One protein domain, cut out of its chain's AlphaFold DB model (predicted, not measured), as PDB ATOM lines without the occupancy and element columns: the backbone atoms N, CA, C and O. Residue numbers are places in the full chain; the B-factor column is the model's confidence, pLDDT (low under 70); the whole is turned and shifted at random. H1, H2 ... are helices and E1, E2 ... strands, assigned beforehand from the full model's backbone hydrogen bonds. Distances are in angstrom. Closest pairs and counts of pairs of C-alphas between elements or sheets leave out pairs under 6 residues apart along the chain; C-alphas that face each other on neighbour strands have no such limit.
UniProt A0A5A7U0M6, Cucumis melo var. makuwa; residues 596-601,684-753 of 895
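Overview. This is residues 596 to 601 and 684 to 753 of the 895 residues of a protein of Cucumis melo var. makuwa (UniProt A0A5A7U0M6). The model is a small compact head with one long, unbent helix, H3, running out of it like a handle. The head holds the hairpin of E1 and E2, the short helix H2 near it, the very short H1, and the first residues of H3; residues 727 to 753 of H3 stick out alone and make the length. The printed part has 76 residues, with three named helices and two named strands in the order H1, H2, E1, E2, H3, and its one sheet, E1 - E2, is antiparallel. The class is mostly helix, and the whole is extended, with a radius of gyration of the C-alphas of 19.1 A and spans of 63 by 24 by 17 A.

Arrangement. Begin at H1, residues 596 to 599, and go on across the cut to H2, residues 688 to 698. These two only just touch, with 3 pairs of C-alphas within 8 A, the closest being those of Val 596 and Ile 688 at 5.2 A. Next look at E1, residues 702 to 706, and E2, residues 713 to 718, a hairpin of antiparallel neighbours at 154 degrees. N 703 and O 717 are within hydrogen-bond range at 2.8 A, and so are N 714 and O 705 at 2.8 A. H2 and E2 are near each other, with 7 pairs of C-alphas within 10 A, while H1 and E1 are only just apart, their closest C-alphas at 8.3 A. E2 leads by a tight link, with 0 residues between, to H3, residues 719 to 753. H3 touches H1 with residues 721 to 725 alone; the closest C-alphas are those of Ala 599 and Cys 721, 5.5 A. H3 only just touches H2, with 3 pairs of C-alphas within 8 A and with its residues 719 to 722 alone; the closest are those of Ile 688 and Ile 722, 7.4 A, at a shallow tilt of 28 degrees, opposite ways. Every O i to N i+4 pair is within hydrogen-bond range in H2 and 30 of 31 are in H3, while H1 is too short for such a pair.

Along the chain. Find C-alpha 596 at (-27.551, -9.429, -12.669), where H1 begins. H2 is 15.3 A long, E1 13.2 A and E2 14.9 A. From C-alpha 719 at (-37.857, -7.791, -7.558), H3 runs 51.1 A to C-alpha 753 at (-16.907, 35.386, -25.099).

Size, cuts and confidence. The two C-alphas farthest apart, those of Met 710 and Thr 753, are 63.8 A apart. Residues 602 to 683 are not printed, and C-alphas 601 and 684 stand 10.9 A apart across this cut. Of the links printed whole, none is long. Mean pLDDT of the printed part is 76.9; 23 residues are under 70, among them 709 to 710 and 733 to 742.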
ATOM      1  N   VAL A 596     -27.075  -8.766 -13.898       89.12
ATOM      2  CA  VAL A 596     -27.551  -9.429 -12.669       89.12
ATOM      3  C   VAL A 596     -26.522  -9.327 -11.535       89.12
ATOM      4  O   VAL A 596     -26.916  -9.237 -10.374       89.12
ATOM      5  N   SER A 597     -25.218  -9.265 -11.838       87.75
ATOM      6  CA  SER A 597     -24.168  -9.099 -10.821       87.75
ATOM      7  C   SER A 597     -24.234  -7.777 -10.040       87.75
ATOM      8  O   SER A 597     -23.747  -7.730  -8.912       87.75
ATOM      9  N   GLU A 598     -24.869  -6.738 -10.593       85.31
ATOM     10  CA  GLU A 598     -25.052  -5.423  -9.953       85.31
ATOM     11  C   GLU A 598     -26.338  -5.328  -9.112       85.31
ATOM     12  O   GLU A 598     -26.475  -4.423  -8.290       85.31
ATOM     13  N   ALA A 599     -27.293  -6.240  -9.321       86.81
ATOM     14  CA  ALA A 599     -28.593  -6.248  -8.642       86.81
ATOM     15  C   ALA A 599     -28.811  -7.459  -7.718       86.81
ATOM     16  O   ALA A 599     -29.769  -7.478  -6.949       86.81
ATOM     17  N   MET A 600     -27.944  -8.475  -7.768       89.31
ATOM     18  CA  MET A 600     -28.022  -9.626  -6.867       89.31
ATOM     19  C   MET A 600     -27.612  -9.260  -5.433       89.31
ATOM     20  O   MET A 600     -26.599  -8.602  -5.190       89.31
ATOM     21  N   THR A 601     -28.354  -9.772  -4.457       85.75
ATOM     22  CA  THR A 601     -27.981  -9.711  -3.043       85.75
ATOM     23  C   THR A 601     -26.984 -10.816  -2.704       85.75
ATOM     24  O   THR A 601     -27.180 -11.986  -3.032       85.75
ATOM     25  N   PRO A 684     -24.493 -14.402 -12.994       89.12
ATOM     26  CA  PRO A 684     -24.124 -13.006 -12.732       89.12
ATOM     27  C   PRO A 684     -23.929 -12.160 -14.001       89.12
ATOM     28  O   PRO A 684     -24.181 -10.960 -13.988       89.12
ATOM     29  N   SER A 685     -23.498 -12.783 -15.101       85.50
ATOM     30  CA  SER A 685     -23.215 -12.132 -16.388       85.50
ATOM     31  C   SER A 685     -24.446 -11.934 -17.283       85.50
ATOM     32  O   SER A 685     -24.289 -11.705 -18.478       85.50
ATOM     33  N   MET A 686     -25.655 -12.121 -16.753       85.44
ATOM     34  CA  MET A 686     -26.901 -12.041 -17.512       85.44
ATOM     35  C   MET A 686     -27.502 -10.633 -17.459       85.44
ATOM     36  O   MET A 686     -27.479 -10.000 -16.406       85.44
ATOM     37  N   ASP A 687     -28.076 -10.159 -18.566       85.31
ATOM     38  CA  ASP A 687     -28.801  -8.884 -18.632       85.31
ATOM     39  C   ASP A 687     -29.988  -8.881 -17.655       85.31
ATOM     40  O   ASP A 687     -30.794  -9.827 -17.640       85.31
ATOM     41  N   ILE A 688     -30.151  -7.803 -16.881       86.88
ATOM     42  CA  ILE A 688     -31.218  -7.730 -15.874       86.88
ATOM     43  C   ILE A 688     -32.617  -7.777 -16.510       86.88
ATOM     44  O   ILE A 688     -33.489  -8.457 -15.971       86.88
ATOM     45  N   LEU A 689     -32.822  -7.186 -17.696       78.81
ATOM     46  CA  LEU A 689     -34.071  -7.295 -18.468       78.81
ATOM     47  C   LEU A 689     -34.444  -8.753 -18.774       78.81
ATOM     48  O   LEU A 689     -35.605  -9.143 -18.632       78.81
ATOM     49  N   THR A 690     -33.470  -9.577 -19.163       81.38
ATOM     50  CA  THR A 690     -33.715 -10.981 -19.524       81.38
ATOM     51  C   THR A 690     -34.048 -11.808 -18.281       81.38
ATOM     52  O   THR A 690     -34.980 -12.615 -18.309       81.38
ATOM     53  N   ALA A 691     -33.371 -11.558 -17.154       83.75
ATOM     54  CA  ALA A 691     -33.735 -12.155 -15.868       83.75
ATOM     55  C   ALA A 691     -35.145 -11.720 -15.414       83.75
ATOM     56  O   ALA A 691     -35.973 -12.571 -15.086       83.75
ATOM     57  N   LYS A 692     -35.463 -10.420 -15.499       82.56
ATOM     58  CA  LYS A 692     -36.774  -9.821 -15.182       82.56
ATOM     59  C   LYS A 692     -37.898 -10.438 -16.028       82.56
ATOM     60  O   LYS A 692     -38.957 -10.786 -15.502       82.56
ATOM     61  N   MET A 693     -37.662 -10.659 -17.325       75.00
ATOM     62  CA  MET A 693     -38.591 -11.364 -18.220       75.00
ATOM     63  C   MET A 693     -38.801 -12.833 -17.828       75.00
ATOM     64  O   MET A 693     -39.942 -13.300 -17.831       75.00
ATOM     65  N   ILE A 694     -37.740 -13.567 -17.480       77.25
ATOM     66  CA  ILE A 694     -37.846 -14.983 -17.090       77.25
ATOM     67  C   ILE A 694     -38.552 -15.123 -15.736       77.25
ATOM     68  O   ILE A 694     -39.490 -15.914 -15.630       77.25
ATOM     69  N   MET A 695     -38.203 -14.299 -14.741       80.81
ATOM     70  CA  MET A 695     -38.884 -14.261 -13.439       80.81
ATOM     71  C   MET A 695     -40.392 -14.025 -13.604       80.81
ATOM     72  O   MET A 695     -41.207 -14.759 -13.044       80.81
ATOM     73  N   LYS A 696     -40.774 -13.067 -14.460       75.44
ATOM     74  CA  LYS A 696     -42.177 -12.744 -14.775       75.44
ATOM     75  C   LYS A 696     -42.916 -13.866 -15.506       75.44
ATOM     76  O   LYS A 696     -44.100 -14.075 -15.255       75.44
ATOM     77  N   ASN A 697     -42.237 -14.567 -16.415       68.00
ATOM     78  CA  ASN A 697     -42.816 -15.668 -17.189       68.00
ATOM     79  C   ASN A 697     -42.936 -16.973 -16.377       68.00
ATOM     80  O   ASN A 697     -43.848 -17.756 -16.635       68.00
ATOM     81  N   LEU A 698     -42.066 -17.187 -15.382       71.38
ATOM     82  CA  LEU A 698     -42.158 -18.297 -14.422       71.38
ATOM     83  C   LEU A 698     -43.067 -17.986 -13.220       71.38
ATOM     84  O   LEU A 698     -43.528 -18.912 -12.557       71.38
ATOM     85  N   GLY A 699     -43.350 -16.706 -12.952       70.00
ATOM     86  CA  GLY A 699     -44.176 -16.260 -11.827       70.00
ATOM     87  C   GLY A 699     -43.458 -16.290 -10.474       70.00
ATOM     88  O   GLY A 699     -44.120 -16.405  -9.448       70.00
ATOM     89  N   VAL A 700     -42.123 -16.214 -10.472       75.81
ATOM     90  CA  VAL A 700     -41.285 -16.337  -9.268       75.81
ATOM     91  C   VAL A 700     -40.940 -14.973  -8.671       75.81
ATOM     92  O   VAL A 700     -40.734 -13.991  -9.391       75.81
ATOM     93  N   THR A 701     -40.869 -14.910  -7.343       76.31
ATOM     94  CA  THR A 701     -40.538 -13.689  -6.590       76.31
ATOM     95  C   THR A 701     -39.029 -13.503  -6.417       76.31
ATOM     96  O   THR A 701     -38.550 -12.370  -6.397       76.31
ATOM     97  N   GLN A 702     -38.281 -14.602  -6.309       83.62
ATOM     98  CA  GLN A 702     -36.843 -14.620  -6.044       83.62
ATOM     99  C   GLN A 702     -36.174 -15.727  -6.874       83.62
ATOM    100  O   GLN A 702     -36.778 -16.769  -7.134       83.62
ATOM    101  N   VAL A 703     -34.936 -15.502  -7.316       88.00
ATOM    102  CA  VAL A 703     -34.145 -16.458  -8.109       88.00
ATOM    103  C   VAL A 703     -32.722 -16.553  -7.552       88.00
ATOM    104  O   VAL A 703     -32.042 -15.531  -7.447       88.00
ATOM    105  N   PRO A 704     -32.220 -17.759  -7.232       89.38
ATOM    106  CA  PRO A 704     -30.824 -17.936  -6.853       89.38
ATOM    107  C   PRO A 704     -29.889 -17.758  -8.057       89.38
ATOM    108  O   PRO A 704     -30.144 -18.245  -9.164       89.38
ATOM    109  N   VAL A 705     -28.778 -17.064  -7.817       90.44
ATOM    110  CA  VAL A 705     -27.748 -16.736  -8.808       90.44
ATOM    111  C   VAL A 705     -26.555 -17.671  -8.621       90.44
ATOM    112  O   VAL A 705     -25.993 -17.747  -7.525       90.44
ATOM    113  N   VAL A 706     -26.150 -18.375  -9.682       90.75
ATOM    114  CA  VAL A 706     -25.056 -19.363  -9.659       90.75
ATOM    115  C   VAL A 706     -23.936 -18.984 -10.626       90.75
ATOM    116  O   VAL A 706     -24.192 -18.449 -11.704       90.75
ATOM    117  N   ARG A 707     -22.678 -19.242 -10.249       82.06
ATOM    118  CA  ARG A 707     -21.510 -18.812 -11.044       82.06
ATOM    119  C   ARG A 707     -21.316 -19.629 -12.318       82.06
ATOM    120  O   ARG A 707     -21.023 -19.067 -13.366       82.06
ATOM    121  N   ASP A 708     -21.486 -20.939 -12.194       72.56
ATOM    122  CA  ASP A 708     -21.067 -21.943 -13.170       72.56
ATOM    123  C   ASP A 708     -22.159 -23.002 -13.364       72.56
ATOM    124  O   ASP A 708     -23.029 -23.182 -12.508       72.56
ATOM    125  N   GLN A 709     -22.046 -23.807 -14.427       65.38
ATOM    126  CA  GLN A 709     -22.896 -24.993 -14.647       65.38
ATOM    127  C   GLN A 709     -22.829 -26.023 -13.496       65.38
ATOM    128  O   GLN A 709     -23.710 -26.867 -13.382       65.38
ATOM    129  N   MET A 710     -21.815 -25.930 -12.626       64.56
ATOM    130  CA  MET A 710     -21.663 -26.741 -11.411       64.56
ATOM    131  C   MET A 710     -22.571 -26.306 -10.242       64.56
ATOM    132  O   MET A 710     -22.550 -26.944  -9.196       64.56
ATOM    133  N   GLY A 711     -23.353 -25.227 -10.379       77.12
ATOM    134  CA  GLY A 711     -24.370 -24.845  -9.388       77.12
ATOM    135  C   GLY A 711     -23.849 -24.161  -8.117       77.12
ATOM    136  O   GLY A 711     -24.591 -24.069  -7.138       77.12
ATOM    137  N   TYR A 712     -22.607 -23.662  -8.111       86.62
ATOM    138  CA  TYR A 712     -22.069 -22.867  -6.999       86.62
ATOM    139  C   TYR A 712     -22.861 -21.571  -6.808       86.62
ATOM    140  O   TYR A 712     -22.915 -20.727  -7.709       86.62
ATOM    141  N   LEU A 713     -23.440 -21.413  -5.620       87.38
ATOM    142  CA  LEU A 713     -24.286 -20.283  -5.245       87.38
ATOM    143  C   LEU A 713     -23.468 -18.996  -5.013       87.38
ATOM    144  O   LEU A 713     -22.414 -19.026  -4.379       87.38
ATOM    145  N   VAL A 714     -23.965 -17.863  -5.526       87.25
ATOM    146  CA  VAL A 714     -23.308 -16.538  -5.459       87.25
ATOM    147  C   VAL A 714     -24.190 -15.471  -4.805       87.25
ATOM    148  O   VAL A 714     -23.665 -14.545  -4.187       87.25
ATOM    149  N   GLY A 715     -25.512 -15.571  -4.953       89.06
ATOM    150  CA  GLY A 715     -26.451 -14.553  -4.487       89.06
ATOM    151  C   GLY A 715     -27.913 -14.908  -4.746       89.06
ATOM    152  O   GLY A 715     -28.216 -15.979  -5.274       89.06
ATOM    153  N   VAL A 716     -28.814 -13.982  -4.413       89.12
ATOM    154  CA  VAL A 716     -30.245 -14.035  -4.758       89.12
ATOM    155  C   VAL A 716     -30.641 -12.758  -5.483       89.12
ATOM    156  O   VAL A 716     -30.327 -11.661  -5.027       89.12
ATOM    157  N   LEU A 717     -31.349 -12.901  -6.598       89.88
ATOM    158  CA  LEU A 717     -31.987 -11.807  -7.316       89.88
ATOM    159  C   LEU A 717     -33.476 -11.767  -6.945       89.88
ATOM    160  O   LEU A 717     -34.171 -12.777  -7.070       89.88
ATOM    161  N   ASP A 718     -33.963 -10.613  -6.506       87.75
ATOM    162  CA  ASP A 718     -35.368 -10.367  -6.181       87.75
ATOM    163  C   ASP A 718     -35.902  -9.128  -6.922       87.75
ATOM    164  O   ASP A 718     -35.154  -8.375  -7.550       87.75
ATOM    165  N   TRP A 719     -37.221  -8.931  -6.890       79.88
ATOM    166  CA  TRP A 719     -37.857  -7.791  -7.558       79.88
ATOM    167  C   TRP A 719     -37.468  -6.435  -6.953       79.88
ATOM    168  O   TRP A 719     -37.346  -5.458  -7.691       79.88
ATOM    169  N   GLU A 720     -37.245  -6.366  -5.638       81.31
ATOM    170  CA  GLU A 720     -36.936  -5.105  -4.953       81.31
ATOM    171  C   GLU A 720     -35.536  -4.590  -5.309       81.31
ATOM    172  O   GLU A 720     -35.384  -3.400  -5.591       81.31
ATOM    173  N   CYS A 721     -34.528  -5.464  -5.383       81.31
ATOM    174  CA  CYS A 721     -33.168  -5.089  -5.770       81.31
ATOM    175  C   CYS A 721     -33.044  -4.830  -7.277       81.31
ATOM    176  O   CYS A 721     -32.296  -3.932  -7.666       81.31
ATOM    177  N   ILE A 722     -33.823  -5.522  -8.124       83.00
ATOM    178  CA  ILE A 722     -33.954  -5.159  -9.547       83.00
ATOM    179  C   ILE A 722     -34.433  -3.707  -9.678       83.00
ATOM    180  O   ILE A 722     -33.763  -2.890 -10.314       83.00
ATOM    181  N   ASP A 723     -35.569  -3.360  -9.068       76.38
ATOM    182  CA  ASP A 723     -36.154  -2.027  -9.236       76.38
ATOM    183  C   ASP A 723     -35.340  -0.931  -8.513       76.38
ATOM    184  O   ASP A 723     -35.271   0.198  -9.012       76.38
ATOM    185  N   LEU A 724     -34.642  -1.247  -7.410       79.69
ATOM    186  CA  LEU A 724     -33.663  -0.352  -6.771       79.69
ATOM    187  C   LEU A 724     -32.455  -0.062  -7.672       79.69
ATOM    188  O   LEU A 724     -32.126   1.110  -7.870       79.69
ATOM    189  N   THR A 725     -31.807  -1.088  -8.232       80.75
ATOM    190  CA  THR A 725     -30.609  -0.912  -9.075       80.75
ATOM    191  C   THR A 725     -30.950  -0.216 -10.395       80.75
ATOM    192  O   THR A 725     -30.206   0.675 -10.821       80.75
ATOM    193  N   CYS A 726     -32.105  -0.516 -11.004       72.56
ATOM    194  CA  CYS A 726     -32.608   0.246 -12.151       72.56
ATOM    195  C   CYS A 726     -32.870   1.716 -11.774       72.56
ATOM    196  O   CYS A 726     -32.367   2.621 -12.443       72.56
ATOM    197  N   SER A 727     -33.580   1.974 -10.667       71.69
ATOM    198  CA  SER A 727     -33.868   3.341 -10.200       71.69
ATOM    199  C   SER A 727     -32.600   4.150  -9.910       71.69
ATOM    200  O   SER A 727     -32.545   5.336 -10.235       71.69
ATOM    201  N   PHE A 728     -31.577   3.525  -9.320       76.56
ATOM    202  CA  PHE A 728     -30.307   4.172  -8.993       76.56
ATOM    203  C   PHE A 728     -29.518   4.559 -10.251       76.56
ATOM    204  O   PHE A 728     -29.137   5.723 -10.402       76.56
ATOM    205  N   ASN A 729     -29.341   3.631 -11.197       72.56
ATOM    206  CA  ASN A 729     -28.654   3.918 -12.462       72.56
ATOM    207  C   ASN A 729     -29.400   4.977 -13.297       72.56
ATOM    208  O   ASN A 729     -28.770   5.882 -13.847       72.56
ATOM    209  N   MET A 730     -30.737   4.960 -13.295       67.50
ATOM    210  CA  MET A 730     -31.567   5.999 -13.924       67.50
ATOM    211  C   MET A 730     -31.478   7.386 -13.262       67.50
ATOM    212  O   MET A 730     -31.940   8.368 -13.849       67.50
ATOM    213  N   VAL A 731     -30.951   7.507 -12.041       69.56
ATOM    214  CA  VAL A 731     -30.608   8.807 -11.435       69.56
ATOM    215  C   VAL A 731     -29.183   9.195 -11.822       69.56
ATOM    216  O   VAL A 731     -28.969  10.302 -12.311       69.56
ATOM    217  N   LEU A 732     -28.234   8.263 -11.698       70.44
ATOM    218  CA  LEU A 732     -26.819   8.493 -11.994       70.44
ATOM    219  C   LEU A 732     -26.585   8.970 -13.440       70.44
ATOM    220  O   LEU A 732     -25.865   9.942 -13.657       70.44
ATOM    221  N   GLU A 733     -27.230   8.340 -14.425       69.00
ATOM    222  CA  GLU A 733     -27.069   8.712 -15.837       69.00
ATOM    223  C   GLU A 733     -27.670  10.103 -16.140       69.00
ATOM    224  O   GLU A 733     -27.069  10.887 -16.871       69.00
ATOM    225  N   ARG A 734     -28.771  10.484 -15.472       62.69
ATOM    226  CA  ARG A 734     -29.374  11.831 -15.578       62.69
ATOM    227  C   ARG A 734     -28.524  12.930 -14.942       62.69
ATOM    228  O   ARG A 734     -28.575  14.076 -15.393       62.69
ATOM    229  N   ASP A 735     -27.780  12.627 -13.884       67.94
ATOM    230  CA  ASP A 735     -26.856  13.586 -13.270       67.94
ATOM    231  C   ASP A 735     -25.584  13.749 -14.118       67.94
ATOM    232  O   ASP A 735     -25.070  14.865 -14.250       67.94
ATOM    233  N   ILE A 736     -25.134  12.680 -14.786       68.56
ATOM    234  CA  ILE A 736     -24.061  12.738 -15.790       68.56
ATOM    235  C   ILE A 736     -24.493  13.579 -17.002       68.56
ATOM    236  O   ILE A 736     -23.762  14.499 -17.371       68.56
ATOM    237  N   GLU A 737     -25.683  13.347 -17.574       66.31
ATOM    238  CA  GLU A 737     -26.222  14.163 -18.677       66.31
ATOM    239  C   GLU A 737     -26.339  15.646 -18.294       66.31
ATOM    240  O   GLU A 737     -25.828  16.508 -19.008       66.31
ATOM    241  N   GLN A 738     -26.931  15.962 -17.135       62.91
ATOM    242  CA  GLN A 738     -27.031  17.350 -16.655       62.91
ATOM    243  C   GLN A 738     -25.659  17.999 -16.431       62.91
ATOM    244  O   GLN A 738     -25.504  19.205 -16.640       62.91
ATOM    245  N   THR A 739     -24.654  17.221 -16.023       64.25
ATOM    246  CA  THR A 739     -23.280  17.714 -15.869       64.25
ATOM    247  C   THR A 739     -22.631  17.973 -17.232       64.25
ATOM    248  O   THR A 739     -22.006  19.022 -17.403       64.25
ATOM    249  N   LEU A 740     -22.832  17.091 -18.219       66.06
ATOM    250  CA  LEU A 740     -22.378  17.290 -19.601       66.06
ATOM    251  C   LEU A 740     -23.021  18.526 -20.240       66.06
ATOM    252  O   LEU A 740     -22.307  19.365 -20.788       66.06
ATOM    253  N   ASP A 741     -24.340  18.688 -20.118       64.75
ATOM    254  CA  ASP A 741     -25.065  19.856 -20.628       64.75
ATOM    255  C   ASP A 741     -24.551  21.153 -19.993       64.75
ATOM    256  O   ASP A 741     -24.322  22.141 -20.691       64.75
ATOM    257  N   ASN A 742     -24.313  21.169 -18.679       66.38
ATOM    258  CA  ASN A 742     -23.793  22.344 -17.971       66.38
ATOM    259  C   ASN A 742     -22.335  22.667 -18.375       66.38
ATOM    260  O   ASN A 742     -21.950  23.836 -18.447       66.38
ATOM    261  N   ILE A 743     -21.531  21.650 -18.709       70.81
ATOM    262  CA  ILE A 743     -20.187  21.825 -19.288       70.81
ATOM    263  C   ILE A 743     -20.275  22.366 -20.722       70.81
ATOM    264  O   ILE A 743     -19.605  23.352 -21.022       70.81
ATOM    265  N   ASN A 744     -21.129  21.802 -21.582       68.19
ATOM    266  CA  ASN A 744     -21.321  22.258 -22.963       68.19
ATOM    267  C   ASN A 744     -21.833  23.704 -23.021       68.19
ATOM    268  O   ASN A 744     -21.246  24.529 -23.716       68.19
ATOM    269  N   ASN A 745     -22.841  24.052 -22.215       65.94
ATOM    270  CA  ASN A 745     -23.339  25.426 -22.101       65.94
ATOM    271  C   ASN A 745     -22.238  26.391 -21.619       65.94
ATOM    272  O   ASN A 745     -22.145  27.517 -22.111       65.94
ATOM    273  N   LYS A 746     -21.360  25.979 -20.691       71.62
ATOM    274  CA  LYS A 746     -20.182  26.786 -20.318       71.62
ATOM    275  C   LYS A 746     -19.180  26.917 -21.465       71.62
ATOM    276  O   LYS A 746     -18.631  28.002 -21.644       71.62
ATOM    277  N   LEU A 747     -18.959  25.856 -22.239       65.50
ATOM    278  CA  LEU A 747     -18.047  25.863 -23.380       65.50
ATOM    279  C   LEU A 747     -18.540  26.814 -24.481       65.50
ATOM    280  O   LEU A 747     -17.767  27.652 -24.939       65.50
ATOM    281  N   GLU A 748     -19.829  26.769 -24.830       69.31
ATOM    282  CA  GLU A 748     -20.451  27.717 -25.766       69.31
ATOM    283  C   GLU A 748     -20.341  29.166 -25.276       69.31
ATOM    284  O   GLU A 748     -19.962  30.044 -26.047       69.31
ATOM    285  N   ASN A 749     -20.593  29.433 -23.988       68.06
ATOM    286  CA  ASN A 749     -20.445  30.779 -23.421       68.06
ATOM    287  C   ASN A 749     -18.986  31.277 -23.445       68.06
ATOM    288  O   ASN A 749     -18.746  32.461 -23.690       68.06
ATOM    289  N   VAL A 750     -17.995  30.401 -23.244       71.94
ATOM    290  CA  VAL A 750     -16.569  30.741 -23.415       71.94
ATOM    291  C   VAL A 750     -16.240  31.014 -24.887       71.94
ATOM    292  O   VAL A 750     -15.586  32.014 -25.177       71.94
ATOM    293  N   ILE A 751     -16.736  30.198 -25.822       66.00
ATOM    294  CA  ILE A 751     -16.543  30.393 -27.269       66.00
ATOM    295  C   ILE A 751     -17.178  31.716 -27.732       66.00
ATOM    296  O   ILE A 751     -16.520  32.501 -28.413       66.00
ATOM    297  N   LEU A 752     -18.404  32.023 -27.295       64.06
ATOM    298  CA  LEU A 752     -19.070  33.309 -27.536       64.06
ATOM    299  C   LEU A 752     -18.282  34.487 -26.946       64.06
ATOM    300  O   LEU A 752     -18.128  35.509 -27.609       64.06
ATOM    301  N   THR A 753     -17.732  34.342 -25.738       64.81
ATOM    302  CA  THR A 753     -16.907  35.386 -25.099       64.81
ATOM    303  C   THR A 753     -15.623  35.650 -25.892       64.81
ATOM    304  O   THR A 753     -15.247  36.807 -26.090       64.81
TER     305      THR A 753